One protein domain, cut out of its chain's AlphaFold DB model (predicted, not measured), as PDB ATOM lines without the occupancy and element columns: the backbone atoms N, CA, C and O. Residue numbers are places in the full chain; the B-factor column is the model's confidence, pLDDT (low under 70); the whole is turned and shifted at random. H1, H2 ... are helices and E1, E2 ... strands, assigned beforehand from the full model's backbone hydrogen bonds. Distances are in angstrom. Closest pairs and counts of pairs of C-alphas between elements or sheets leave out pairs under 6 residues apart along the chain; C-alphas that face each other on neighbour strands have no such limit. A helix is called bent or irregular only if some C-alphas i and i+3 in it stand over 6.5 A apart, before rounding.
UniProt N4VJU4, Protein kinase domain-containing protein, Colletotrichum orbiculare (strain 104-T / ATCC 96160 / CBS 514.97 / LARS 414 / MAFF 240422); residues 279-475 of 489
ATOM      1  N   ASN A 279     -90.593  70.693 163.466       93.50
ATOM      2  CA  ASN A 279     -90.534  71.552 162.276       93.50
ATOM      3  C   ASN A 279     -89.156  72.216 162.114       93.50
ATOM      4  O   ASN A 279     -88.324  72.215 163.022       93.50
ATOM      5  N   LEU A 280     -88.909  72.804 160.945       93.94
ATOM      6  CA  LEU A 280     -87.614  73.380 160.590       93.94
ATOM      7  C   LEU A 280     -87.219  74.559 161.501       93.94
ATOM      8  O   LEU A 280     -86.048  74.724 161.834       93.94
ATOM      9  N   LYS A 281     -88.193  75.335 161.992       93.06
ATOM     10  CA  LYS A 281     -87.941  76.402 162.974       93.06
ATOM     11  C   LYS A 281     -87.439  75.853 164.311       93.06
ATOM     12  O   LYS A 281     -86.506  76.409 164.890       93.06
ATOM     13  N   GLU A 282     -88.044  74.776 164.806       92.75
ATOM     14  CA  GLU A 282     -87.591  74.080 166.016       92.75
ATOM     15  C   GLU A 282     -86.197  73.477 165.821       92.75
ATOM     16  O   GLU A 282     -85.351  73.597 166.711       92.75
ATOM     17  N   LEU A 283     -85.933  72.893 164.645       91.75
ATOM     18  CA  LEU A 283     -84.622  72.361 164.281       91.75
ATOM     19  C   LEU A 283     -83.536  73.435 164.408       91.75
ATOM     20  O   LEU A 283     -82.547  73.230 165.114       91.75
ATOM     21  N   TRP A 284     -83.754  74.602 163.798       92.50
ATOM     22  CA  TRP A 284     -82.813  75.724 163.844       92.50
ATOM     23  C   TRP A 284     -82.589  76.284 165.254       92.50
ATOM     24  O   TRP A 284     -81.531  76.845 165.545       92.50
ATOM     25  N   GLY A 285     -83.577  76.155 166.144       90.69
ATOM     26  CA  GLY A 285     -83.447  76.535 167.552       90.69
ATOM     27  C   GLY A 285     -82.678  75.511 168.397       90.69
ATOM     28  O   GLY A 285     -82.069  75.875 169.409       90.69
ATOM     29  N   ARG A 286     -82.695  74.235 167.993       89.31
ATOM     30  CA  ARG A 286     -82.116  73.111 168.744       89.31
ATOM     31  C   ARG A 286     -80.703  72.739 168.303       89.31
ATOM     32  O   ARG A 286     -79.928  72.306 169.158       89.31
ATOM     33  N   LEU A 287     -80.375  72.880 167.022       86.38
ATOM     34  CA  LEU A 287     -79.105  72.440 166.444       86.38
ATOM     35  C   LEU A 287     -78.273  73.615 165.934       86.38
ATOM     36  O   LEU A 287     -78.801  74.582 165.386       86.38
ATOM     37  N   ASP A 288     -76.959  73.483 166.085       87.88
ATOM     38  CA  ASP A 288     -75.984  74.301 165.373       87.88
ATOM     39  C   ASP A 288     -75.538  73.549 164.108       87.88
ATOM     40  O   ASP A 288     -75.420  72.319 164.144       87.88
ATOM     41  N   PRO A 289     -75.347  74.250 162.980       86.44
ATOM     42  CA  PRO A 289     -74.969  73.630 161.720       86.44
ATOM     43  C   PRO A 289     -73.565  73.025 161.813       86.44
ATOM     44  O   PRO A 289     -72.666  73.570 162.454       86.44
ATOM     45  N   THR A 290     -73.371  71.905 161.127       84.69
ATOM     46  CA  THR A 290     -72.060  71.271 160.929       84.69
ATOM     47  C   THR A 290     -71.670  71.342 159.455       84.69
ATOM     48  O   THR A 290     -72.517  71.602 158.601       84.69
ATOM     49  N   SER A 291     -70.394  71.106 159.134       79.00
ATOM     50  CA  SER A 291     -69.917  71.138 157.741       79.00
ATOM     51  C   SER A 291     -70.701  70.175 156.838       79.00
ATOM     52  O   SER A 291     -71.099  70.544 155.736       79.00
ATOM     53  N   ASP A 292     -71.006  68.976 157.339       75.94
ATOM     54  CA  ASP A 292     -71.731  67.940 156.589       75.94
ATOM     55  C   ASP A 292     -73.201  68.317 156.333       75.94
ATOM     56  O   ASP A 292     -73.831  67.836 155.388       75.94
ATOM     57  N   MET A 293     -73.754  69.245 157.123       84.69
ATOM     58  CA  MET A 293     -75.115  69.744 156.935       84.69
ATOM     59  C   MET A 293     -75.247  70.710 155.753       84.69
ATOM     60  O   MET A 293     -76.372  70.971 155.339       84.69
ATOM     61  N   LEU A 294     -74.155  71.231 155.178       85.94
ATOM     62  CA  LEU A 294     -74.236  72.123 154.014       85.94
ATOM     63  C   LEU A 294     -74.709  71.377 152.763       85.94
ATOM     64  O   LEU A 294     -75.670  71.806 152.125       85.94
ATOM     65  N   ALA A 295     -74.094  70.229 152.462       88.06
ATOM     66  CA  ALA A 295     -74.509  69.372 151.350       88.06
ATOM     67  C   ALA A 295     -75.933  68.836 151.564       88.06
ATOM     68  O   ALA A 295     -76.748  68.792 150.642       88.06
ATOM     69  N   TRP A 296     -76.269  68.486 152.811       91.06
ATOM     70  CA  TRP A 296     -77.635  68.121 153.172       91.06
ATOM     71  C   TRP A 296     -78.620  69.269 152.930       91.06
ATOM     72  O   TRP A 296     -79.651  69.042 152.302       91.06
ATOM     73  N   MET A 297     -78.316  70.487 153.390       92.62
ATOM     74  CA  MET A 297     -79.168  71.667 153.218       92.62
ATOM     75  C   MET A 297     -79.409  71.948 151.737       92.62
ATOM     76  O   MET A 297     -80.556  72.142 151.346       92.62
ATOM     77  N   GLU A 298     -78.356  71.943 150.917       91.88
ATOM     78  CA  GLU A 298     -78.462  72.140 149.469       91.88
ATOM     79  C   GLU A 298     -79.429  71.127 148.846       91.88
ATOM     80  O   GLU A 298     -80.381  71.513 148.161       91.88
ATOM     81  N   ASN A 299     -79.254  69.843 149.173       93.38
ATOM     82  CA  ASN A 299     -80.151  68.793 148.713       93.38
ATOM     83  C   ASN A 299     -81.590  69.007 149.210       93.38
ATOM     84  O   ASN A 299     -82.527  68.909 148.425       93.38
ATOM     85  N   GLN A 300     -81.806  69.337 150.489       95.12
ATOM     86  CA  GLN A 300     -83.163  69.582 150.993       95.12
ATOM     87  C   GLN A 300     -83.821  70.796 150.322       95.12
ATOM     88  O   GLN A 300     -85.008  70.732 150.013       95.12
ATOM     89  N   CYS A 301     -83.081  71.873 150.049       96.69
ATOM     90  CA  CYS A 301     -83.583  73.013 149.284       96.69
ATOM     91  C   CYS A 301     -84.008  72.578 147.873       96.69
ATOM     92  O   CYS A 301     -85.120  72.874 147.449       96.69
ATOM     93  N   PHE A 302     -83.185  71.812 147.156       96.50
ATOM     94  CA  PHE A 302     -83.592  71.280 145.853       96.50
ATOM     95  C   PHE A 302     -84.897  70.469 145.943       96.50
ATOM     96  O   PHE A 302     -85.845  70.723 145.199       96.50
ATOM     97  N   GLN A 303     -85.001  69.568 146.921       96.94
ATOM     98  CA  GLN A 303     -86.177  68.714 147.077       96.94
ATOM     99  C   GLN A 303     -87.449  69.471 147.495       96.94
ATOM    100  O   GLN A 303     -88.552  69.087 147.100       96.94
ATOM    101  N   LEU A 304     -87.324  70.551 148.276       97.88
ATOM    102  CA  LEU A 304     -88.440  71.445 148.599       97.88
ATOM    103  C   LEU A 304     -88.898  72.242 147.369       97.88
ATOM    104  O   LEU A 304     -90.098  72.448 147.195       97.88
ATOM    105  N   ALA A 305     -87.969  72.648 146.498       97.69
ATOM    106  CA  ALA A 305     -88.307  73.300 145.235       97.69
ATOM    107  C   ALA A 305     -89.030  72.344 144.270       97.69
ATOM    108  O   ALA A 305     -90.051  72.729 143.709       97.69
ATOM    109  N   ASP A 306     -88.565  71.096 144.129       97.50
ATOM    110  CA  ASP A 306     -89.235  70.070 143.308       97.50
ATOM    111  C   ASP A 306     -90.640  69.740 143.850       97.50
ATOM    112  O   ASP A 306     -91.618  69.658 143.100       97.50
ATOM    113  N   ALA A 307     -90.780  69.656 145.179       97.69
ATOM    114  CA  ALA A 307     -92.078  69.506 145.830       97.69
ATOM    115  C   ALA A 307     -93.020  70.674 145.504       97.69
ATOM    116  O   ALA A 307     -94.172  70.445 145.132       97.69
ATOM    117  N   LEU A 308     -92.540  71.918 145.610       97.44
ATOM    118  CA  LEU A 308     -93.348  73.100 145.316       97.44
ATOM    119  C   LEU A 308     -93.723  73.189 143.831       97.44
ATOM    120  O   LEU A 308     -94.873  73.482 143.511       97.44
ATOM    121  N   ALA A 309     -92.798  72.858 142.928       96.00
ATOM    122  CA  ALA A 309     -93.080  72.763 141.499       96.00
ATOM    123  C   ALA A 309     -94.185  71.727 141.216       96.00
ATOM    124  O   ALA A 309     -95.101  71.994 140.440       96.00
ATOM    125  N   THR A 310     -94.166  70.589 141.918       96.44
ATOM    126  CA  THR A 310     -95.228  69.574 141.830       96.44
ATOM    127  C   THR A 310     -96.578  70.120 142.317       96.44
ATOM    128  O   THR A 310     -97.595  69.908 141.659       96.44
ATOM    129  N   ILE A 311     -96.608  70.870 143.430       95.88
ATOM    130  CA  ILE A 311     -97.821  71.548 143.939       95.88
ATOM    131  C   ILE A 311     -98.391  72.511 142.883       95.88
ATOM    132  O   ILE A 311     -99.605  72.568 142.674       95.88
ATOM    133  N   HIS A 312     -97.511  73.221 142.177       94.75
ATOM    134  CA  HIS A 312     -97.851  74.168 141.111       94.75
ATOM    135  C   HIS A 312     -98.236  73.506 139.782       94.75
ATOM    136  O   HIS A 312     -98.620  74.202 138.845       94.75
ATOM    137  N   GLY A 313     -98.184  72.176 139.694       93.31
ATOM    138  CA  GLY A 313     -98.575  71.430 138.502       93.31
ATOM    139  C   GLY A 313     -97.481  71.277 137.448       93.31
ATOM    140  O   GLY A 313     -97.792  71.142 136.267       93.31
ATOM    141  N   TYR A 314     -96.212  71.299 137.851       92.50
ATOM    142  CA  TYR A 314     -95.087  70.930 136.992       92.50
ATOM    143  C   TYR A 314     -94.685  69.465 137.208       92.50
ATOM    144  O   TYR A 314     -94.954  68.865 138.252       92.50
ATOM    145  N   THR A 315     -94.043  68.868 136.202       88.56
ATOM    146  CA  THR A 315     -93.525  67.498 136.288       88.56
ATOM    147  C   THR A 315     -92.418  67.416 137.337       88.56
ATOM    148  O   THR A 315     -91.454  68.172 137.275       88.56
ATOM    149  N   SER A 316     -92.557  66.485 138.280       88.31
ATOM    150  CA  SER A 316     -91.569  66.251 139.335       88.31
ATOM    151  C   SER A 316     -90.351  65.489 138.820       88.31
ATOM    152  O   SER A 316     -90.484  64.561 138.016       88.31
ATOM    153  N   HIS A 317     -89.182  65.807 139.369       82.94
ATOM    154  CA  HIS A 317     -87.964  65.020 139.189       82.94
ATOM    155  C   HIS A 317     -87.903  63.776 140.099       82.94
ATOM    156  O   HIS A 317     -87.209  62.819 139.763       82.94
ATOM    157  N   ASN A 318     -88.651  63.744 141.210       81.25
ATOM    158  CA  ASN A 318     -88.623  62.675 142.219       81.25
ATOM    159  C   ASN A 318     -89.954  61.916 142.363       81.25
ATOM    160  O   ASN A 318     -90.412  61.633 143.475       81.25
ATOM    161  N   SER A 319     -90.585  61.570 141.239       83.50
ATOM    162  CA  SER A 319     -91.821  60.765 141.212       83.50
ATOM    163  C   SER A 319     -93.021  61.409 141.927       83.50
ATOM    164  O   SER A 319     -93.935  60.709 142.366       83.50
ATOM    165  N   GLY A 320     -93.042  62.738 142.041       88.06
ATOM    166  CA  GLY A 320     -94.236  63.475 142.432       88.06
ATOM    167  C   GLY A 320     -95.343  63.390 141.388       88.06
ATOM    168  O   GLY A 320     -95.092  63.298 140.187       88.06
ATOM    169  N   ALA A 321     -96.581  63.458 141.860       91.75
ATOM    170  CA  ALA A 321     -97.774  63.506 141.035       91.75
ATOM    171  C   ALA A 321     -98.721  64.583 141.559       91.75
ATOM    172  O   ALA A 321     -98.859  64.780 142.767       91.75
ATOM    173  N   TYR A 322     -99.416  65.248 140.644       91.38
ATOM    174  CA  TYR A 322    -100.478  66.188 140.966       91.38
ATOM    175  C   TYR A 322    -101.715  65.874 140.122       91.38
ATOM    176  O   TYR A 322    -101.619  65.401 138.992       91.38
ATOM    177  N   LEU A 323    -102.892  66.132 140.684       89.62
ATOM    178  CA  LEU A 323    -104.179  66.032 140.001       89.62
ATOM    179  C   LEU A 323    -104.587  67.378 139.407       89.62
ATOM    180  O   LEU A 323    -105.150  67.431 138.316       89.62
ATOM    181  N   ARG A 324    -104.343  68.468 140.145       87.81
ATOM    182  CA  ARG A 324    -104.619  69.845 139.724       87.81
ATOM    183  C   ARG A 324    -103.594  70.799 140.344       87.81
ATOM    184  O   ARG A 324    -103.265  70.596 141.514       87.81
ATOM    185  N   PRO A 325    -103.145  71.828 139.607       90.88
ATOM    186  CA  PRO A 325    -102.323  72.896 140.163       90.88
ATOM    187  C   PRO A 325    -103.004  73.579 141.353       90.88
ATOM    188  O   PRO A 325    -104.229  73.750 141.378       90.88
ATOM    189  N   GLN A 326    -102.213  73.995 142.334       92.12
ATOM    190  CA  GLN A 326    -102.681  74.796 143.462       92.12
ATOM    191  C   GLN A 326    -101.565  75.682 144.016       92.12
ATOM    192  O   GLN A 326    -100.389  75.428 143.778       92.12
ATOM    193  N   LEU A 327    -101.941  76.709 144.772       91.19
ATOM    194  CA  LEU A 327    -101.033  77.448 145.643       91.19
ATOM    195  C   LEU A 327    -101.075  76.881 147.046       91.19
ATOM    196  O   LEU A 327    -102.147  76.529 147.533       91.19
ATOM    197  N   HIS A 328     -99.932  76.887 147.720       93.00
ATOM    198  CA  HIS A 328     -99.852  76.570 149.138       93.00
ATOM    199  C   HIS A 328    -100.197  77.778 150.025       93.00
ATOM    200  O   HIS A 328    -100.837  77.621 151.061       93.00
ATOM    201  N   GLN A 329     -99.746  78.979 149.650       88.19
ATOM    202  CA  GLN A 329     -99.952  80.273 150.323       88.19
ATOM    203  C   GLN A 329     -99.350  80.456 151.723       88.19
ATOM    204  O   GLN A 329     -99.458  81.540 152.310       88.19
ATOM    205  N   ASP A 330     -98.724  79.430 152.293       89.06
ATOM    206  CA  ASP A 330     -98.201  79.462 153.663       89.06
ATOM    207  C   ASP A 330     -96.873  78.716 153.809       89.06
ATOM    208  O   ASP A 330     -96.623  78.049 154.812       89.06
ATOM    209  N   ILE A 331     -96.009  78.828 152.799       94.31
ATOM    210  CA  ILE A 331     -94.643  78.305 152.874       94.31
ATOM    211  C   ILE A 331     -93.857  79.107 153.920       94.31
ATOM    212  O   ILE A 331     -93.626  80.306 153.766       94.31
ATOM    213  N   LYS A 332     -93.454  78.429 154.996       92.31
ATOM    214  CA  LYS A 332     -92.666  78.969 156.114       92.31
ATOM    215  C   LYS A 332     -92.004  77.835 156.895       92.31
ATOM    216  O   LYS A 332     -92.359  76.672 156.717       92.31
ATOM    217  N   ALA A 333     -91.068  78.168 157.778       93.81
ATOM    218  CA  ALA A 333     -90.278  77.174 158.507       93.81
ATOM    219  C   ALA A 333     -91.121  76.286 159.442       93.81
ATOM    220  O   ALA A 333     -90.795  75.122 159.652       93.81
ATOM    221  N   GLU A 334     -92.223  76.810 159.977       92.50
ATOM    222  CA  GLU A 334     -93.176  76.046 160.786       92.50
ATOM    223  C   GLU A 334     -93.936  74.980 159.980       92.50
ATOM    224  O   GLU A 334     -94.335  73.967 160.549       92.50
ATOM    225  N   ASN A 335     -94.086  75.180 158.665       95.38
ATOM    226  CA  ASN A 335     -94.818  74.292 157.752       95.38
ATOM    227  C   ASN A 335     -93.876  73.381 156.938       95.38
ATOM    228  O   ASN A 335     -94.266  72.808 155.920       95.38
ATOM    229  N   VAL A 336     -92.629  73.226 157.395       97.38
ATOM    230  CA  VAL A 336     -91.669  72.245 156.876       97.38
ATOM    231  C   VAL A 336     -91.276  71.306 158.012       97.38
ATOM    232  O   VAL A 336     -90.629  71.710 158.977       97.38
ATOM    233  N   LEU A 337     -91.694  70.048 157.909       96.06
ATOM    234  CA  LEU A 337     -91.516  69.016 158.927       96.06
ATOM    235  C   LEU A 337     -90.222  68.232 158.719       96.06
ATOM    236  O   LEU A 337     -89.845  67.939 157.586       96.06
ATOM    237  N   CYS A 338     -89.579  67.854 159.819       94.75
ATOM    238  CA  CYS A 338     -88.325  67.113 159.856       94.75
ATOM    239  C   CYS A 338     -88.594  65.645 160.221       94.75
ATOM    240  O   CYS A 338     -88.924  65.340 161.367       94.75
ATOM    241  N   PHE A 339     -88.452  64.737 159.255       92.06
ATOM    242  CA  PHE A 339     -88.567  63.291 159.473       92.06
ATOM    243  C   PHE A 339     -87.178  62.682 159.614       92.06
ATOM    244  O   PHE A 339     -86.330  62.953 158.763       92.06
ATOM    245  N   ASP A 340     -86.928  61.909 160.672       86.06
ATOM    246  CA  ASP A 340     -85.638  61.231 160.837       86.06
ATOM    247  C   ASP A 340     -85.335  60.359 159.612       86.06
ATOM    248  O   ASP A 340     -86.230  59.768 159.001       86.06
ATOM    249  N   THR A 341     -84.062  60.310 159.228       75.94
ATOM    250  CA  THR A 341     -83.569  59.302 158.291       75.94
ATOM    251  C   THR A 341     -82.713  58.329 159.085       75.94
ATOM    252  O   THR A 341     -81.919  58.749 159.921       75.94
ATOM    253  N   ALA A 342     -82.891  57.029 158.863       58.97
ATOM    254  CA  ALA A 342     -82.199  55.973 159.605       58.97
ATOM    255  C   ALA A 342     -80.697  55.850 159.250       58.97
ATOM    256  O   ALA A 342     -80.152  54.751 159.258       58.97
ATOM    257  N   VAL A 343     -80.032  56.948 158.872       52.81
ATOM    258  CA  VAL A 343     -78.643  56.936 158.402       52.81
ATOM    259  C   VAL A 343     -77.709  57.425 159.507       52.81
ATOM    260  O   VAL A 343     -77.929  58.468 160.118       52.81
ATOM    261  N   ASP A 344     -76.671  56.629 159.751       47.44
ATOM    262  CA  ASP A 344     -75.735  56.738 160.864       47.44
ATOM    263  C   ASP A 344     -75.070  58.121 161.046       47.44
ATOM    264  O   ASP A 344     -74.621  58.781 160.110       47.44
ATOM    265  N   HIS A 345     -74.931  58.483 162.326       51.34
ATOM    266  CA  HIS A 345     -74.014  59.471 162.919       51.34
ATOM    267  C   HIS A 345     -74.231  60.977 162.669       51.34
ATOM    268  O   HIS A 345     -73.550  61.775 163.316       51.34
ATOM    269  N   ALA A 346     -75.229  61.400 161.887       56.31
ATOM    270  CA  ALA A 346     -75.681  62.800 161.850       56.31
ATOM    271  C   ALA A 346     -77.218  62.888 161.825       56.31
ATOM    272  O   ALA A 346     -77.846  62.081 161.143       56.31
ATOM    273  N   PRO A 347     -77.859  63.854 162.520       62.09
ATOM    274  CA  PRO A 347     -79.309  64.034 162.467       62.09
ATOM    275  C   PRO A 347     -79.700  64.675 161.128       62.09
ATOM    276  O   PRO A 347     -80.018  65.862 161.044       62.09
ATOM    277  N   LEU A 348     -79.600  63.897 160.052       79.19
ATOM    278  CA  LEU A 348     -80.055  64.295 158.731       79.19
ATOM    279  C   LEU A 348     -81.541  63.977 158.638       79.19
ATOM    280  O   LEU A 348     -81.966  62.824 158.705       79.19
ATOM    281  N   TYR A 349     -82.341  65.023 158.488       90.56
ATOM    282  CA  TYR A 349     -83.785  64.899 158.357       90.56
ATOM    283  C   TYR A 349     -84.194  64.925 156.888       90.56
ATOM    284  O   TYR A 349     -83.624  65.660 156.079       90.56
ATOM    285  N   LYS A 350     -85.238  64.181 156.537       93.56
ATOM    286  CA  LYS A 350     -85.982  64.398 155.300       93.56
ATOM    287  C   LYS A 350     -87.024  65.481 155.547       93.56
ATOM    288  O   LYS A 350     -87.942  65.288 156.346       93.56
ATOM    289  N   LEU A 351     -86.881  66.616 154.870       96.38
ATOM    290  CA  LEU A 351     -87.800  67.741 155.015       96.38
ATOM    291  C   LEU A 351     -89.051  67.529 154.167       96.38
ATOM    292  O   LEU A 351     -88.940  67.183 152.993       96.38
ATOM    293  N   LYS A 352     -90.240  67.750 154.730       97.56
ATOM    294  CA  LYS A 352     -91.500  67.665 153.979       97.56
ATOM    295  C   LYS A 352     -92.385  68.882 154.214       97.56
ATOM    296  O   LYS A 352     -92.579  69.282 155.358       97.56
ATOM    297  N   ILE A 353     -92.954  69.426 153.145       98.06
ATOM    298  CA  ILE A 353     -93.958  70.498 153.201       98.06
ATOM    299  C   ILE A 353     -95.260  69.947 153.805       98.06
ATOM    300  O   ILE A 353     -95.645  68.809 153.522       98.06
ATOM    301  N   THR A 354     -95.933  70.736 154.640       95.81
ATOM    302  CA  THR A 354     -97.222  70.400 155.264       95.81
ATOM    303  C   THR A 354     -98.138  71.626 155.352       95.81
ATOM    304  O   THR A 354     -97.722  72.730 155.032       95.81
ATOM    305  N   ASP A 355     -99.350  71.434 155.877       91.81
ATOM    306  CA  ASP A 355    -100.351  72.470 156.157       91.81
ATOM    307  C   ASP A 355    -100.962  73.144 154.916       91.81
ATOM    308  O   ASP A 355    -100.801  74.334 154.647       91.81
ATOM    309  N   PHE A 356    -101.769  72.368 154.191       93.19
ATOM    310  CA  PHE A 356    -102.561  72.840 153.051       93.19
ATOM    311  C   PHE A 356    -103.874  73.533 153.465       93.19
ATOM    312  O   PHE A 356    -104.759  73.720 152.631       93.19
ATOM    313  N   GLY A 357    -104.035  73.936 154.732       88.62
ATOM    314  CA  GLY A 357    -105.273  74.556 155.226       88.62
ATOM    315  C   GLY A 357    -105.624  75.892 154.555       88.62
ATOM    316  O   GLY A 357    -106.785  76.291 154.547       88.62
ATOM    317  N   GLN A 358    -104.628  76.560 153.966       86.25
ATOM    318  CA  GLN A 358    -104.775  77.814 153.214       86.25
ATOM    319  C   GLN A 358    -104.551  77.622 151.707       86.25
ATOM    320  O   GLN A 358    -104.462  78.602 150.970       86.25
ATOM    321  N   ALA A 359    -104.416  76.377 151.245       89.81
ATOM    322  CA  ALA A 359    -104.120  76.105 149.852       89.81
ATOM    323  C   ALA A 359    -105.322  76.428 148.958       89.81
ATOM    324  O   ALA A 359    -106.471  76.128 149.293       89.81
ATOM    325  N   ILE A 360    -105.052  77.005 147.789       87.56
ATOM    326  CA  ILE A 360    -106.088  77.436 146.847       87.56
ATOM    327  C   ILE A 360    -105.845  76.769 145.493       87.56
ATOM    328  O   ILE A 360    -104.732  76.861 144.976       87.56
ATOM    329  N   PRO A 361    -106.843  76.083 144.899       87.19
ATOM    330  CA  PRO A 361    -106.697  75.539 143.552       87.19
ATOM    331  C   PRO A 361    -106.369  76.648 142.553       87.19
ATOM    332  O   PRO A 361    -106.984  77.708 142.589       87.19
ATOM    333  N   PHE A 362    -105.418  76.390 141.659       82.25
ATOM    334  CA  PHE A 362    -104.965  77.347 140.657       82.25
ATOM    335  C   PHE A 362    -105.499  76.949 139.284       82.25
ATOM    336  O   PHE A 362    -105.163  75.882 138.770       82.25
ATOM    337  N   ASP A 363    -106.336  77.804 138.696       72.25
ATOM    338  CA  ASP A 363    -106.760  77.679 137.305       72.25
ATOM    339  C   ASP A 363    -105.952  78.653 136.443       72.25
ATOM    340  O   ASP A 363    -106.020  79.873 136.603       72.25
ATOM    341  N   THR A 364    -105.188  78.099 135.504       59.34
ATOM    342  CA  THR A 364    -104.375  78.839 134.534       59.34
ATOM    343  C   THR A 364    -105.199  79.697 133.569       59.34
ATOM    344  O   THR A 364    -104.633  80.546 132.887       59.34
ATOM    345  N   THR A 365    -106.514  79.471 133.485       53.91
ATOM    346  CA  THR A 365    -107.395  80.024 132.441       53.91
ATOM    347  C   THR A 365    -108.291  81.166 132.924       53.91
ATOM    348  O   THR A 365    -108.649  82.026 132.124       53.91
ATOM    349  N   SER A 366    -108.663  81.186 134.206       53.81
ATOM    350  CA  SER A 366    -109.661  82.117 134.760       53.81
ATOM    351  C   SER A 366    -109.091  83.129 135.759       53.81
ATOM    352  O   SER A 366    -109.745  84.129 136.046       53.81
ATOM    353  N   GLY A 367    -107.855  82.932 136.234       51.88
ATOM    354  CA  GLY A 367    -107.338  83.698 137.368       51.88
ATOM    355  C   GLY A 367    -108.060  83.322 138.668       51.88
ATOM    356  O   GLY A 367    -109.130  82.723 138.674       51.88
ATOM    357  N   LEU A 368    -107.434  83.609 139.805       51.03
ATOM    358  CA  LEU A 368    -108.014  83.319 141.120       51.03
ATOM    359  C   LEU A 368    -108.929  84.466 141.556       51.03
ATOM    360  O   LEU A 368    -108.577  85.616 141.331       51.03
ATOM    361  N   GLU A 369    -110.017  84.176 142.268       41.53
ATOM    362  CA  GLU A 369    -110.828  85.174 142.987       41.53
ATOM    363  C   GLU A 369    -110.884  84.815 144.477       41.53
ATOM    364  O   GLU A 369    -111.819  84.142 144.896       41.53
ATOM    365  N   PHE A 370    -109.901  85.209 145.300       51.56
ATOM    366  CA  PHE A 370    -109.976  84.950 146.750       51.56
ATOM    367  C   PHE A 370    -109.250  85.996 147.606       51.56
ATOM    368  O   PHE A 370    -108.232  86.552 147.208       51.56
ATOM    369  N   ASP A 371    -109.786  86.201 148.812       41.84
ATOM    370  CA  ASP A 371    -109.291  87.109 149.850       41.84
ATOM    371  C   ASP A 371    -108.090  86.494 150.598       41.84
ATOM    372  O   ASP A 371    -108.182  85.409 151.187       41.84
ATOM    373  N   VAL A 372    -106.942  87.175 150.565       45.94
ATOM    374  CA  VAL A 372    -105.712  86.725 151.230       45.94
ATOM    375  C   VAL A 372    -105.774  87.096 152.710       45.94
ATOM    376  O   VAL A 372    -105.562  88.242 153.103       45.94
ATOM    377  N   SER A 373    -106.017  86.109 153.574       43.53
ATOM    378  CA  SER A 373    -106.059  86.358 155.017       43.53
ATOM    379  C   SER A 373    -104.657  86.473 155.651       43.53
ATOM    380  O   SER A 373    -103.869  85.524 155.620       43.53
ATOM    381  N   GLN A 374    -104.455  87.608 156.330       52.41
ATOM    382  CA  GLN A 374    -103.415  87.991 157.302       52.41
ATOM    383  C   GLN A 374    -102.006  88.377 156.794       52.41
ATOM    384  O   GLN A 374    -101.452  87.733 155.903       52.41
ATOM    385  N   PRO A 375    -101.366  89.387 157.427       52.03
ATOM    386  CA  PRO A 375     -99.972  89.734 157.167       52.03
ATOM    387  C   PRO A 375     -99.031  88.626 157.664       52.03
ATOM    388  O   PRO A 375     -98.983  88.298 158.849       52.03
ATOM    389  N   LYS A 376     -98.245  88.065 156.742       67.81
ATOM    390  CA  LYS A 376     -97.232  87.029 156.996       67.81
ATOM    391  C   LYS A 376     -95.829  87.579 156.761       67.81
ATOM    392  O   LYS A 376     -95.610  88.319 155.811       67.81
ATOM    393  N   THR A 377     -94.844  87.168 157.560       78.62
ATOM    394  CA  THR A 377     -93.444  87.608 157.380       78.62
ATOM    395  C   THR A 377     -92.854  87.229 156.021       78.62
ATOM    396  O   THR A 377     -91.998  87.943 155.501       78.62
ATOM    397  N   TYR A 378     -93.323  86.118 155.448       82.44
ATOM    398  CA  TYR A 378     -92.820  85.541 154.199       82.44
ATOM    399  C   TYR A 378     -93.648  86.001 152.991       82.44
ATOM    400  O   TYR A 378     -93.412  85.537 151.884       82.44
ATOM    401  N   ARG A 379     -94.614  86.912 153.184       84.19
ATOM    402  CA  ARG A 379     -95.460  87.400 152.092       84.19
ATOM    403  C   ARG A 379     -94.650  88.197 151.063       84.19
ATOM    404  O   ARG A 379     -93.709  88.905 151.451       84.19
ATOM    405  N   PRO A 380     -95.031  88.130 149.782       84.31
ATOM    406  CA  PRO A 380     -94.441  88.949 148.740       84.31
ATOM    407  C   PRO A 380     -94.998  90.387 148.753       84.31
ATOM    408  O   PRO A 380     -96.031  90.650 149.380       84.31
ATOM    409  N   PRO A 381     -94.313  91.343 148.100       79.75
ATOM    410  CA  PRO A 381     -94.690  92.758 148.105       79.75
ATOM    411  C   PRO A 381     -96.029  93.094 147.450       79.75
ATOM    412  O   PRO A 381     -96.627  94.114 147.792       79.75
ATOM    413  N   GLU A 382     -96.491  92.268 146.519       74.12
ATOM    414  CA  GLU A 382     -97.796  92.396 145.880       74.12
ATOM    415  C   GLU A 382     -98.956  92.028 146.822       74.12
ATOM    416  O   GLU A 382    -100.041  92.576 146.687       74.12
ATOM    417  N   GLY A 383     -98.714  91.241 147.880       67.94
ATOM    418  CA  GLY A 383     -99.709  90.914 148.922       67.94
ATOM    419  C   GLY A 383    -100.036  92.051 149.890       67.94
ATOM    420  O   GLY A 383    -100.454  91.822 151.022       67.94
ATOM    421  N   ASP A 384     -99.702  93.265 149.494       65.62
ATOM    422  CA  ASP A 384     -99.661  94.478 150.293       65.62
ATOM    423  C   ASP A 384    -100.276  95.639 149.470       65.62
ATOM    424  O   ASP A 384    -100.175  96.802 149.859       65.62
ATOM    425  N   GLU A 385    -100.837  95.330 148.289       56.53
ATOM    426  CA  GLU A 385    -101.603  96.217 147.406       56.53
ATOM    427  C   GLU A 385    -103.063  95.748 147.382       56.53
ATOM    428  O   GLU A 385    -103.301  94.595 147.062       56.53
ATOM    429  N   ASP A 386    -103.995  96.640 147.734       51.47
ATOM    430  CA  ASP A 386    -105.461  96.540 147.629       51.47
ATOM    431  C   ASP A 386    -106.187  95.269 148.133       51.47
ATOM    432  O   ASP A 386    -105.741  94.131 148.057       51.47
ATOM    433  N   LEU A 387    -107.415  95.467 148.622       49.56
ATOM    434  CA  LEU A 387    -108.313  94.423 149.155       49.56
ATOM    435  C   LEU A 387    -108.753  93.357 148.117       49.56
ATOM    436  O   LEU A 387    -109.595  92.521 148.426       49.56
ATOM    437  N   PHE A 388    -108.209  93.390 146.896       49.94
ATOM    438  CA  PHE A 388    -108.604  92.557 145.753       49.94
ATOM    439  C   PHE A 388    -107.409  91.902 145.037       49.94
ATOM    440  O   PHE A 388    -107.514  91.532 143.868       49.94
ATOM    441  N   PHE A 389    -106.254  91.784 145.699       61.91
ATOM    442  CA  PHE A 389    -105.086  91.129 145.112       61.91
ATOM    443  C   PHE A 389    -105.260  89.606 145.006       61.91
ATOM    444  O   PHE A 389    -105.535  88.923 145.993       61.91
ATOM    445  N   CYS A 390    -105.007  89.068 143.809       61.72
ATOM    446  CA  CYS A 390    -105.077  87.639 143.521       61.72
ATOM    447  C   CYS A 390    -103.659  87.032 143.456       61.72
ATOM    448  O   CYS A 390    -102.914  87.324 142.515       61.72
ATOM    449  N   PRO A 391    -103.256  86.179 144.417       68.25
ATOM    450  CA  PRO A 391    -101.894  85.651 144.487       68.25
ATOM    451  C   PRO A 391    -101.603  84.638 143.375       68.25
ATOM    452  O   PRO A 391    -102.140  83.538 143.377       68.25
ATOM    453  N   GLY A 392    -100.708  84.974 142.444       78.38
ATOM    454  CA  GLY A 392    -100.180  84.019 141.460       78.38
ATOM    455  C   GLY A 392     -99.169  83.036 142.062       78.38
ATOM    456  O   GLY A 392     -98.707  83.221 143.187       78.38
ATOM    457  N   LEU A 393     -98.773  82.005 141.302       86.56
ATOM    458  CA  LEU A 393     -97.815  80.965 141.740       86.56
ATOM    459  C   LEU A 393     -96.490  81.536 142.290       86.56
ATOM    460  O   LEU A 393     -95.849  80.934 143.152       86.56
ATOM    461  N   THR A 394     -96.101  82.734 141.842       88.69
ATOM    462  CA  THR A 394     -94.929  83.480 142.328       88.69
ATOM    463  C   THR A 394     -94.985  83.802 143.823       88.69
ATOM    464  O   THR A 394     -93.933  84.000 144.429       88.69
ATOM    465  N   TRP A 395     -96.173  83.790 144.435       89.12
ATOM    466  CA  TRP A 395     -96.356  83.956 145.875       89.12
ATOM    467  C   TRP A 395     -95.577  82.915 146.679       89.12
ATOM    468  O   TRP A 395     -94.820  83.248 147.599       89.12
ATOM    469  N   ASP A 396     -95.738  81.641 146.321       92.94
ATOM    470  CA  ASP A 396     -95.045  80.563 147.017       92.94
ATOM    471  C   ASP A 396     -93.549  80.577 146.692       92.94
ATOM    472  O   ASP A 396     -92.740  80.287 147.566       92.94
ATOM    473  N   VAL A 397     -93.167  80.976 145.470       94.81
ATOM    474  CA  VAL A 397     -91.754  81.105 145.066       94.81
ATOM    475  C   VAL A 397     -91.038  82.162 145.911       94.81
ATOM    476  O   VAL A 397     -89.942  81.918 146.413       94.81
ATOM    477  N   TRP A 398     -91.664  83.320 146.132       93.31
ATOM    478  CA  TRP A 398     -91.132  84.345 147.031       93.31
ATOM    479  C   TRP A 398     -91.019  83.834 148.472       93.31
ATOM    480  O   TRP A 398     -89.992  84.026 149.131       93.31
ATOM    481  N   SER A 399     -92.063  83.156 148.954       93.75
ATOM    482  CA  SER A 399     -92.101  82.588 150.305       93.75
ATOM    483  C   SER A 399     -90.998  81.534 150.504       93.75
ATOM    484  O   SER A 399     -90.334  81.519 151.542       93.75
ATOM    485  N   LEU A 400     -90.729  80.712 149.485       96.75
ATOM    486  CA  LEU A 400     -89.624  79.751 149.454       96.75
ATOM    487  C   LEU A 400     -88.257  80.454 149.459       96.75
ATOM    488  O   LEU A 400     -87.358  80.047 150.192       96.75
ATOM    489  N   GLY A 401     -88.107  81.557 148.720       96.06
ATOM    490  CA  GLY A 401     -86.898  82.386 148.769       96.06
ATOM    491  C   GLY A 401     -86.626  82.954 150.166       96.06
ATOM    492  O   GLY A 401     -85.496  82.899 150.654       96.06
ATOM    493  N   CYS A 402     -87.666  83.435 150.857       94.94
ATOM    494  CA  CYS A 402     -87.568  83.878 152.252       94.94
ATOM    495  C   CYS A 402     -87.136  82.735 153.185       94.94
ATOM    496  O   CYS A 402     -86.255  82.924 154.025       94.94
ATOM    497  N   LEU A 403     -87.713  81.542 153.000       96.00
ATOM    498  CA  LEU A 403     -87.330  80.341 153.740       96.00
ATOM    499  C   LEU A 403     -85.846  80.006 153.549       96.00
ATOM    500  O   LEU A 403     -85.164  79.723 154.531       96.00
ATOM    501  N   TYR A 404     -85.338  80.072 152.316       96.81
ATOM    502  CA  TYR A 404     -83.931  79.787 152.021       96.81
ATOM    503  C   TYR A 404     -82.988  80.811 152.632       96.81
ATOM    504  O   TYR A 404     -81.938  80.428 153.136       96.81
ATOM    505  N   LEU A 405     -83.359  82.092 152.659       94.56
ATOM    506  CA  LEU A 405     -82.554  83.109 153.339       94.56
ATOM    507  C   LEU A 405     -82.417  82.818 154.835       94.56
ATOM    508  O   LEU A 405     -81.321  82.947 155.383       94.56
ATOM    509  N   ASP A 406     -83.494  82.391 155.492       94.19
ATOM    510  CA  ASP A 406     -83.437  81.988 156.897       94.19
ATOM    511  C   ASP A 406     -82.616  80.696 157.076       94.19
ATOM    512  O   ASP A 406     -81.779  80.634 157.979       94.19
ATOM    513  N   PHE A 407     -82.759  79.719 156.173       94.50
ATOM    514  CA  PHE A 407     -81.986  78.472 156.199       94.50
ATOM    515  C   PHE A 407     -80.477  78.727 156.044       94.50
ATOM    516  O   PHE A 407     -79.681  78.275 156.866       94.50
ATOM    517  N   ILE A 408     -80.084  79.535 155.056       93.25
ATOM    518  CA  ILE A 408     -78.694  79.947 154.815       93.25
ATOM    519  C   ILE A 408     -78.161  80.755 156.001       93.25
ATOM    520  O   ILE A 408     -77.031  80.552 156.439       93.25
ATOM    521  N   THR A 409     -78.976  81.652 156.565       92.44
ATOM    522  CA  THR A 409     -78.594  82.422 157.757       92.44
ATOM    523  C   THR A 409     -78.282  81.496 158.927       92.44
ATOM    524  O   THR A 409     -77.267  81.690 159.595       92.44
ATOM    525  N   TRP A 410     -79.128  80.493 159.182       93.62
ATOM    526  CA  TRP A 410     -78.849  79.485 160.201       93.62
ATOM    527  C   TRP A 410     -77.587  78.690 159.872       93.62
ATOM    528  O   TRP A 410     -76.749  78.544 160.752       93.62
ATOM    529  N   ALA A 411     -77.397  78.258 158.625       90.56
ATOM    530  CA  ALA A 411     -76.229  77.475 158.222       90.56
ATOM    531  C   ALA A 411     -74.897  78.229 158.393       90.56
ATOM    532  O   ALA A 411     -73.886  77.620 158.727       90.56
ATOM    533  N   ILE A 412     -74.892  79.552 158.196       89.69
ATOM    534  CA  ILE A 412     -73.684  80.387 158.309       89.69
ATOM    535  C   ILE A 412     -73.451  80.870 159.744       89.69
ATOM    536  O   ILE A 412     -72.318  80.903 160.218       89.69
ATOM    537  N   VAL A 413     -74.505  81.329 160.420       89.81
ATOM    538  CA  VAL A 413     -74.392  82.042 161.707       89.81
ATOM    539  C   VAL A 413     -74.646  81.116 162.899       89.81
ATOM    540  O   VAL A 413     -74.272  81.443 164.023       89.81
ATOM    541  N   GLY A 414     -75.281  79.973 162.663       89.81
ATOM    542  CA  GLY A 414     -75.702  79.036 163.689       89.81
ATOM    543  C   GLY A 414     -76.932  79.489 164.463       89.81
ATOM    544  O   GLY A 414     -77.729  80.338 164.028       89.81
ATOM    545  N   ARG A 415     -77.112  78.893 165.642       88.44
ATOM    546  CA  ARG A 415     -78.270  79.132 166.499       88.44
ATOM    547  C   ARG A 415     -78.394  80.611 166.867       88.44
ATOM    548  O   ARG A 415     -77.438  81.293 167.228       88.44
ATOM    549  N   GLY A 416     -79.613  81.137 166.764       87.31
ATOM    550  CA  GLY A 416     -79.906  82.554 167.010       87.31
ATOM    551  C   GLY A 416     -79.528  83.498 165.860       87.31
ATOM    552  O   GLY A 416     -79.880  84.679 165.912       87.31
ATOM    553  N   GLY A 417     -78.884  83.005 164.794       88.62
ATOM    554  CA  GLY A 417     -78.593  83.783 163.589       88.62
ATOM    555  C   GLY A 417     -79.846  84.355 162.929       88.62
ATOM    556  O   GLY A 417     -79.891  85.545 162.614       88.62
ATOM    557  N   ILE A 418     -80.897  83.538 162.815       90.44
ATOM    558  CA  ILE A 418     -82.193  83.947 162.254       90.44
ATOM    559  C   ILE A 418     -82.835  85.051 163.095       90.44
ATOM    560  O   ILE A 418     -83.311  86.036 162.544       90.44
ATOM    561  N   GLU A 419     -82.801  84.961 164.427       89.31
ATOM    562  CA  GLU A 419     -83.380  86.004 165.282       89.31
ATOM    563  C   GLU A 419     -82.586  87.319 165.179       89.31
ATOM    564  O   GLU A 419     -83.166  88.404 165.105       89.31
ATOM    565  N   LYS A 420     -81.251  87.259 165.064       88.56
ATOM    566  CA  LYS A 420     -80.434  88.448 164.752       88.56
ATOM    567  C   LYS A 420     -80.793  89.032 163.383       88.56
ATOM    568  O   LYS A 420     -80.907  90.250 163.238       88.56
ATOM    569  N   PHE A 421     -80.978  88.182 162.375       89.12
ATOM    570  CA  PHE A 421     -81.368  88.594 161.030       89.12
ATOM    571  C   PHE A 421     -82.750  89.253 161.009       89.12
ATOM    572  O   PHE A 421     -82.907  90.360 160.494       89.12
ATOM    573  N   ARG A 422     -83.721  88.642 161.682       87.75
ATOM    574  CA  ARG A 422     -85.060  89.174 161.928       87.75
ATOM    575  C   ARG A 422     -85.027  90.557 162.572       87.75
ATOM    576  O   ARG A 422     -85.673  91.492 162.095       87.75
ATOM    577  N   ASN A 423     -84.238  90.721 163.632       85.81
ATOM    578  CA  ASN A 423     -84.120  91.999 164.327       85.81
ATOM    579  C   ASN A 423     -83.509  93.086 163.433       85.81
ATOM    580  O   ASN A 423     -84.028  94.204 163.412       85.81
ATOM    581  N   ARG A 424     -82.511  92.753 162.603       84.44
ATOM    582  CA  ARG A 424     -81.992  93.673 161.572       84.44
ATOM    583  C   ARG A 424     -83.071  94.055 160.550       84.44
ATOM    584  O   ARG A 424     -83.267  95.243 160.297       84.44
ATOM    585  N   ARG A 425     -83.848  93.092 160.032       85.62
ATOM    586  CA  ARG A 425     -84.967  93.360 159.099       85.62
ATOM    587  C   ARG A 425     -86.027  94.288 159.692       85.62
ATOM    588  O   ARG A 425     -86.548  95.159 158.987       85.62
ATOM    589  N   ARG A 426     -86.335  94.134 160.983       79.94
ATOM    590  CA  ARG A 426     -87.264  95.000 161.729       79.94
ATOM    591  C   ARG A 426     -86.701  96.398 161.982       79.94
ATOM    592  O   ARG A 426     -87.462  97.363 161.953       79.94
ATOM    593  N   GLN A 427     -85.397  96.525 162.224       74.44
ATOM    594  CA  GLN A 427     -84.731  97.814 162.439       74.44
ATOM    595  C   GLN A 427     -84.652  98.655 161.160       74.44
ATOM    596  O   GLN A 427     -84.857  99.862 161.232       74.44
ATOM    597  N   THR A 428     -84.472  98.052 159.982       63.25
ATOM    598  CA  THR A 428     -84.483  98.786 158.699       63.25
ATOM    599  C   THR A 428     -85.820  99.475 158.429       63.25
ATOM    600  O   THR A 428     -85.846 100.600 157.937       63.25
ATOM    601  N   ASN A 429     -86.943  98.881 158.862       58.56
ATOM    602  CA  ASN A 429     -88.249  99.557 158.828       58.56
ATOM    603  C   ASN A 429     -88.262 100.858 159.642       58.56
ATOM    604  O   ASN A 429     -89.145 101.688 159.457       58.56
ATOM    605  N   GLN A 430     -87.320 101.024 160.577       50.81
ATOM    606  CA  GLN A 430     -87.190 102.217 161.396       50.81
ATOM    607  C   GLN A 430     -86.404 103.351 160.745       50.81
ATOM    608  O   GLN A 430     -86.625 104.499 161.104       50.81
ATOM    609  N   GLN A 431     -85.522 103.066 159.792       48.16
ATOM    610  CA  GLN A 431     -84.726 104.106 159.136       48.16
ATOM    611  C   GLN A 431     -85.478 104.752 157.965       48.16
ATOM    612  O   GLN A 431     -85.344 105.949 157.737       48.16
ATOM    613  N   SER A 432     -86.388 104.022 157.311       48.19
ATOM    614  CA  SER A 432     -87.286 104.563 156.271       48.19
ATOM    615  C   SER A 432     -88.397 105.488 156.820       48.19
ATOM    616  O   SER A 432     -89.218 105.993 156.056       48.19
ATOM    617  N   LYS A 433     -88.430 105.727 158.144       49.16
ATOM    618  CA  LYS A 433     -89.497 106.402 158.916       49.16
ATOM    619  C   LYS A 433     -89.653 107.911 158.703       49.16
ATOM    620  O   LYS A 433     -90.591 108.479 159.253       49.16
ATOM    621  N   GLN A 434     -88.785 108.589 157.957       43.56
ATOM    622  CA  GLN A 434     -88.867 110.055 157.854       43.56
ATOM    623  C   GLN A 434     -89.963 110.585 156.901       43.56
ATOM    624  O   GLN A 434     -90.122 111.798 156.817       43.56
ATOM    625  N   LEU A 435     -90.740 109.729 156.213       41.75
ATOM    626  CA  LEU A 435     -91.612 110.160 155.099       41.75
ATOM    627  C   LEU A 435     -93.076 109.645 155.076       41.75
ATOM    628  O   LEU A 435     -93.788 109.993 154.138       41.75
ATOM    629  N   SER A 436     -93.599 108.882 156.052       37.41
ATOM    630  CA  SER A 436     -95.023 108.455 156.018       37.41
ATOM    631  C   SER A 436     -95.698 108.289 157.396       37.41
ATOM    632  O   SER A 436     -95.075 107.901 158.380       37.41
ATOM    633  N   ARG A 437     -96.997 108.640 157.471       36.50
ATOM    634  CA  ARG A 437     -97.797 108.858 158.704       36.50
ATOM    635  C   ARG A 437     -98.517 107.625 159.285       36.50
ATOM    636  O   ARG A 437     -99.308 107.787 160.208       36.50
ATOM    637  N   VAL A 438     -98.261 106.406 158.809       39.12
ATOM    638  CA  VAL A 438     -98.929 105.195 159.328       39.12
ATOM    639  C   VAL A 438     -97.886 104.165 159.751       39.12
ATOM    640  O   VAL A 438     -97.048 103.740 158.963       39.12
ATOM    641  N   THR A 439     -97.910 103.802 161.035       42.16
ATOM    642  CA  THR A 439     -96.936 102.892 161.651       42.16
ATOM    643  C   THR A 439     -97.421 101.455 161.518       42.16
ATOM    644  O   THR A 439     -98.299 101.043 162.269       42.16
ATOM    645  N   ILE A 440     -96.809 100.668 160.635       44.38
ATOM    646  CA  ILE A 440     -96.984  99.214 160.632       44.38
ATOM    647  C   ILE A 440     -95.633  98.570 160.974       44.38
ATOM    648  O   ILE A 440     -94.659  98.661 160.228       44.38
ATOM    649  N   ARG A 441     -95.544  97.974 162.171       52.50
ATOM    650  CA  ARG A 441     -94.351  97.285 162.701       52.50
ATOM    651  C   ARG A 441     -94.263  95.856 162.154       52.50
ATOM    652  O   ARG A 441     -94.242  94.903 162.928       52.50
ATOM    653  N   GLU A 442     -94.225  95.693 160.839       63.06
ATOM    654  CA  GLU A 442     -94.239  94.360 160.231       63.06
ATOM    655  C   GLU A 442     -92.850  93.876 159.823       63.06
ATOM    656  O   GLU A 442     -92.065  94.565 159.176       63.06
ATOM    657  N   ASP A 443     -92.537  92.654 160.227       73.38
ATOM    658  CA  ASP A 443     -91.322  91.953 159.846       73.38
ATOM    659  C   ASP A 443     -91.491  91.355 158.446       73.38
ATOM    660  O   ASP A 443     -92.163  90.344 158.305       73.38
ATOM    661  N   VAL A 444     -90.914  92.007 157.433       81.94
ATOM    662  CA  VAL A 444     -90.960  91.622 156.007       81.94
ATOM    663  C   VAL A 444     -89.570  91.737 155.367       81.94
ATOM    664  O   VAL A 444     -88.693  92.420 155.909       81.94
ATOM    665  N   TYR A 445     -89.345  91.095 154.217       84.75
ATOM    666  CA  TYR A 445     -88.050  91.100 153.508       84.75
ATOM    667  C   TYR A 445     -87.864  92.284 152.542       84.75
ATOM    668  O   TYR A 445     -86.744  92.571 152.114       84.75
ATOM    669  N   PHE A 446     -88.935  93.015 152.236       82.69
ATOM    670  CA  PHE A 446     -88.932  94.141 151.303       82.69
ATOM    671  C   PHE A 446     -89.329  95.457 151.985       82.69
ATOM    672  O   PHE A 446     -89.868  95.478 153.087       82.69
ATOM    673  N   GLN A 447     -89.055  96.569 151.318       79.62
ATOM    674  CA  GLN A 447     -89.546  97.902 151.645       79.62
ATOM    675  C   GLN A 447     -90.239  98.491 150.419       79.62
ATOM    676  O   GLN A 447     -89.739  98.362 149.299       79.62
ATOM    677  N   LYS A 448     -91.368  99.164 150.624       75.06
ATOM    678  CA  LYS A 448     -92.049  99.918 149.571       75.06
ATOM    679  C   LYS A 448     -91.500 101.340 149.518       75.06
ATOM    680  O   LYS A 448     -91.366 101.999 150.547       75.06
ATOM    681  N   LYS A 449     -91.157 101.806 148.321       71.31
ATOM    682  CA  LYS A 449     -90.708 103.173 148.047       71.31
ATOM    683  C   LYS A 449     -91.528 103.743 146.900       71.31
ATOM    684  O   LYS A 449     -91.736 103.076 145.892       71.31
ATOM    685  N   THR A 450     -91.948 104.992 147.032       65.88
ATOM    686  CA  THR A 450     -92.562 105.727 145.928       65.88
ATOM    687  C   THR A 450     -91.457 106.214 144.996       65.88
ATOM    688  O   THR A 450     -90.611 107.011 145.399       65.88
ATOM    689  N   ALA A 451     -91.432 105.716 143.765       59.78
ATOM    690  CA  ALA A 451     -90.530 106.179 142.722       59.78
ATOM    691  C   ALA A 451     -91.232 107.245 141.870       59.78
ATOM    692  O   ALA A 451     -92.310 107.014 141.317       59.78
ATOM    693  N   MET A 452     -90.605 108.416 141.748       55.12
ATOM    694  CA  MET A 452     -90.992 109.411 140.749       55.12
ATOM    695  C   MET A 452     -90.421 109.009 139.386       55.12
ATOM    696  O   MET A 452     -89.299 108.510 139.301       55.12
ATOM    697  N   SER A 453     -91.202 109.212 138.324       52.66
ATOM    698  CA  SER A 453     -90.760 109.024 136.939       52.66
ATOM    699  C   SER A 453     -89.452 109.784 136.685       52.66
ATOM    700  O   SER A 453     -89.401 110.998 136.862       52.66
ATOM    701  N   LEU A 454     -88.404 109.072 136.257       52.19
ATOM    702  CA  LEU A 454     -87.103 109.648 135.881       52.19
ATOM    703  C   LEU A 454     -87.126 110.363 134.518       52.19
ATOM    704  O   LEU A 454     -86.148 111.012 134.158       52.19
ATOM    705  N   TRP A 455     -88.234 110.295 133.777       50.06
ATOM    706  CA  TRP A 455     -88.433 111.133 132.599       50.06
ATOM    707  C   TRP A 455     -89.008 112.470 133.049       50.06
ATOM    708  O   TRP A 455     -90.213 112.612 133.269       50.06
ATOM    709  N   GLY A 456     -88.108 113.435 133.239       50.50
ATOM    710  CA  GLY A 456     -88.471 114.836 133.369       50.50
ATOM    711  C   GLY A 456     -89.333 115.289 132.185       50.50
ATOM    712  O   GLY A 456     -89.232 114.752 131.084       50.50
ATOM    713  N   VAL A 457     -90.141 116.320 132.430       48.28
ATOM    714  CA  VAL A 457     -90.960 117.092 131.473       48.28
ATOM    715  C   VAL A 457     -92.436 116.679 131.256       48.28
ATOM    716  O   VAL A 457     -93.089 117.275 130.409       48.28
ATOM    717  N   LEU A 458     -93.069 115.813 132.066       49.19
ATOM    718  CA  LEU A 458     -94.552 115.760 132.107       49.19
ATOM    719  C   LEU A 458     -95.116 115.713 133.544       49.19
ATOM    720  O   LEU A 458     -94.852 114.750 134.264       49.19
ATOM    721  N   PRO A 459     -95.931 116.700 133.976       45.59
ATOM    722  CA  PRO A 459     -96.419 116.807 135.359       45.59
ATOM    723  C   PRO A 459     -97.566 115.837 135.727       45.59
ATOM    724  O   PRO A 459     -98.251 116.053 136.719       45.59
ATOM    725  N   TRP A 460     -97.788 114.772 134.946       49.28
ATOM    726  CA  TRP A 460     -98.972 113.896 135.045       49.28
ATOM    727  C   TRP A 460     -98.638 112.410 135.262       49.28
ATOM    728  O   TRP A 460     -99.492 111.544 135.088       49.28
ATOM    729  N   GLY A 461     -97.399 112.077 135.629       51.38
ATOM    730  CA  GLY A 461     -97.045 110.705 135.994       51.38
ATOM    731  C   GLY A 461     -97.460 110.401 137.431       51.38
ATOM    732  O   GLY A 461     -96.813 110.888 138.358       51.38
ATOM    733  N   SER A 462     -98.504 109.590 137.626       56.16
ATOM    734  CA  SER A 462     -98.875 109.080 138.951       56.16
ATOM    735  C   SER A 462     -97.653 108.441 139.629       56.16
ATOM    736  O   SER A 462     -96.925 107.688 138.971       56.16
ATOM    737  N   PRO A 463     -97.394 108.719 140.919       58.97
ATOM    738  CA  PRO A 463     -96.274 108.120 141.632       58.97
ATOM    739  C   PRO A 463     -96.353 106.593 141.544       58.97
ATOM    740  O   PRO A 463     -97.396 106.015 141.841       58.97
ATOM    741  N   ARG A 464     -95.264 105.928 141.135       63.91
ATOM    742  CA  ARG A 464     -95.225 104.461 141.071       63.91
ATOM    743  C   ARG A 464     -94.727 103.913 142.399       63.91
ATOM    744  O   ARG A 464     -93.633 104.264 142.842       63.91
ATOM    745  N   LEU A 465     -95.509 103.048 143.032       66.62
ATOM    746  CA  LEU A 465     -95.056 102.285 144.189       66.62
ATOM    747  C   LEU A 465     -94.119 101.176 143.699       66.62
ATOM    748  O   LEU A 465     -94.442 100.442 142.773       66.62
ATOM    749  N   VAL A 466     -92.924 101.092 144.277       71.62
ATOM    750  CA  VAL A 466     -91.925 100.078 143.929       71.62
ATOM    751  C   VAL A 466     -91.484  99.384 145.204       71.62
ATOM    752  O   VAL A 466     -91.024 100.030 146.147       71.62
ATOM    753  N   ALA A 467     -91.581  98.061 145.235       76.00
ATOM    754  CA  ALA A 467     -90.986  97.268 146.297       76.00
ATOM    755  C   ALA A 467     -89.518  96.960 145.984       76.00
ATOM    756  O   ALA A 467     -89.159  96.615 144.861       76.00
ATOM    757  N   ARG A 468     -88.652  97.088 146.989       79.69
ATOM    758  CA  ARG A 468     -87.245  96.676 146.917       79.69
ATOM    759  C   ARG A 468     -86.910  95.796 148.104       79.69
ATOM    760  O   ARG A 468     -87.352  96.079 149.214       79.69
ATOM    761  N   VAL A 469     -86.090  94.775 147.892       82.69
ATOM    762  CA  VAL A 469     -85.505  93.999 148.993       82.69
ATOM    763  C   VAL A 469     -84.750  94.955 149.927       82.69
ATOM    764  O   VAL A 469     -84.113  95.907 149.470       82.69
ATOM    765  N   LYS A 470     -84.894  94.771 151.242       82.81
ATOM    766  CA  LYS A 470     -84.261  95.649 152.237       82.81
ATOM    767  C   LYS A 470     -82.744  95.523 152.196       82.81
ATOM    768  O   LYS A 470     -82.227  94.418 152.059       82.81
ATOM    769  N   ASP A 471     -82.050  96.614 152.499       81.44
ATOM    770  CA  ASP A 471     -80.590  96.587 152.624       81.44
ATOM    771  C   ASP A 471     -80.149  95.613 153.720       81.44
ATOM    772  O   ASP A 471     -79.233  94.845 153.510       81.44
ATOM    773  N   SER A 472     -80.875  95.496 154.836       79.88
ATOM    774  CA  SER A 472     -80.588  94.470 155.857       79.88
ATOM    775  C   SER A 472     -80.704  93.017 155.383       79.88
ATOM    776  O   SER A 472     -80.293  92.128 156.118       79.88
ATOM    777  N   VAL A 473     -81.336  92.770 154.230       82.31
ATOM    778  CA  VAL A 473     -81.434  91.443 153.597       82.31
ATOM    779  C   VAL A 473     -80.278  91.214 152.629       82.31
ATOM    780  O   VAL A 473     -79.758  90.108 152.564       82.31
ATOM    781  N   THR A 474     -79.851  92.250 151.907       81.56
ATOM    782  CA  THR A 474     -78.768  92.166 150.914       81.56
ATOM    783  C   THR A 474     -77.385  92.492 151.484       81.56
ATOM    784  O   THR A 474     -76.373  92.116 150.899       81.56
ATOM    785  N   SER A 475     -77.309  93.177 152.627       70.12
ATOM    786  CA  SER A 475     -76.064  93.585 153.271       70.12
ATOM    787  C   SER A 475     -75.527  92.463 154.149       70.12
ATOM    788  O   SER A 475     -76.123  92.112 155.173       70.12
TER     789      SER A 475
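What this domain is: This is residues 279 to 475 of the 489 residues of the protein "Protein kinase domain-containing protein" of Colletotrichum orbiculare (strain 104-T / ATCC 96160 / CBS 514.97 / LARS 414 / MAFF 240422) (UniProt N4VJU4). An elongated domain has two long helices, H2 and H4, side by side and running opposite ways, with H5 meeting the end of H4 at a corner and reaching away along the length. The strand hairpin E1 and E2 packs near H1 and H2 at one end; the hairpin E3 and E4 lies toward the other end, where residues 454 to 460 stick out. The 197 printed residues hold six named helices and four named strands in the order H1 H2 E1 E2 H3 H4 H5 E3 E4 H6, forming two antiparallel sheets of two strands; the class is mixed, with under half of the residues in named elements. It is only just compact, close to loose, with a radius of gyration of the C-alphas of 19.2 A and spans of 68 by 42 by 28 A.

Where its parts are: H1, residues 280 to 286, begins at C-alpha 280 at (-87.614, 73.380, 160.590). H2, residues 292 to 311, is 29.2 A long. E1 is residues 336 to 340 and E2 residues 349 to 353. H3 is residues 381 to 384. H4, residues 394 to 413, is 28.3 A long and begins at (-94.929, 83.480, 142.328). H5, residues 417 to 434, is 28.8 A long and irregular: C-alphas 431 and 434 are 7.4 A apart. E3 is residues 446 to 451, E4 residues 464 to 469, and H6, residues 471 to 474, ends at (-78.768, 92.166, 150.914).

How they stand to each other: H1 and H4 are close but not clearly touching; their closest C-alphas, of Trp 284 and Trp 410, are 6.6 A apart. H2 and H4 touch at a shallow tilt of 8 degrees, opposite ways, closest at the C-alphas of Leu 294 and Ala 411, 7.1 A apart. The closest C-alphas of H2 and E2, those of Gln 300 and Leu 351, are 6.4 A apart. In the hairpin of E1 and E2, N 337 and O 352 are within hydrogen-bond range at 2.8 A. The closest C-alphas of H3 and E4, of Pro 381 and Ala 467, are 6.1 A apart. H4 touches H5 with residues 406 to 410 alone, at a steep tilt of 61 degrees, opposite ways; the C-alphas of Trp 410 and Gly 417 are closest, 5.5 A apart. H5 touches H6, closest at the C-alphas of Arg 425 and Ser 472, 5.6 A apart. In the hairpin of E3 and E4, N 449 and O 466 are within range at 2.8 A. Every O i to N i+4 pair is within hydrogen-bond range in H1 and H4, 15 of 16 in H2 and 8 of 14 in H5; H3 and H6 are too short for such a pair.

The domain as a whole: The C-alphas farthest apart, of Asp 344 and Val 457, are 68.8 A apart. The printed part has no cut. The links H2 to E1, E2 to H3, H5 to E3 and E3 to E4 are long. The mean pLDDT of the printed part is 77.9, and 59 residues are under 70, among them residues 364 to 376 and 450 to 465.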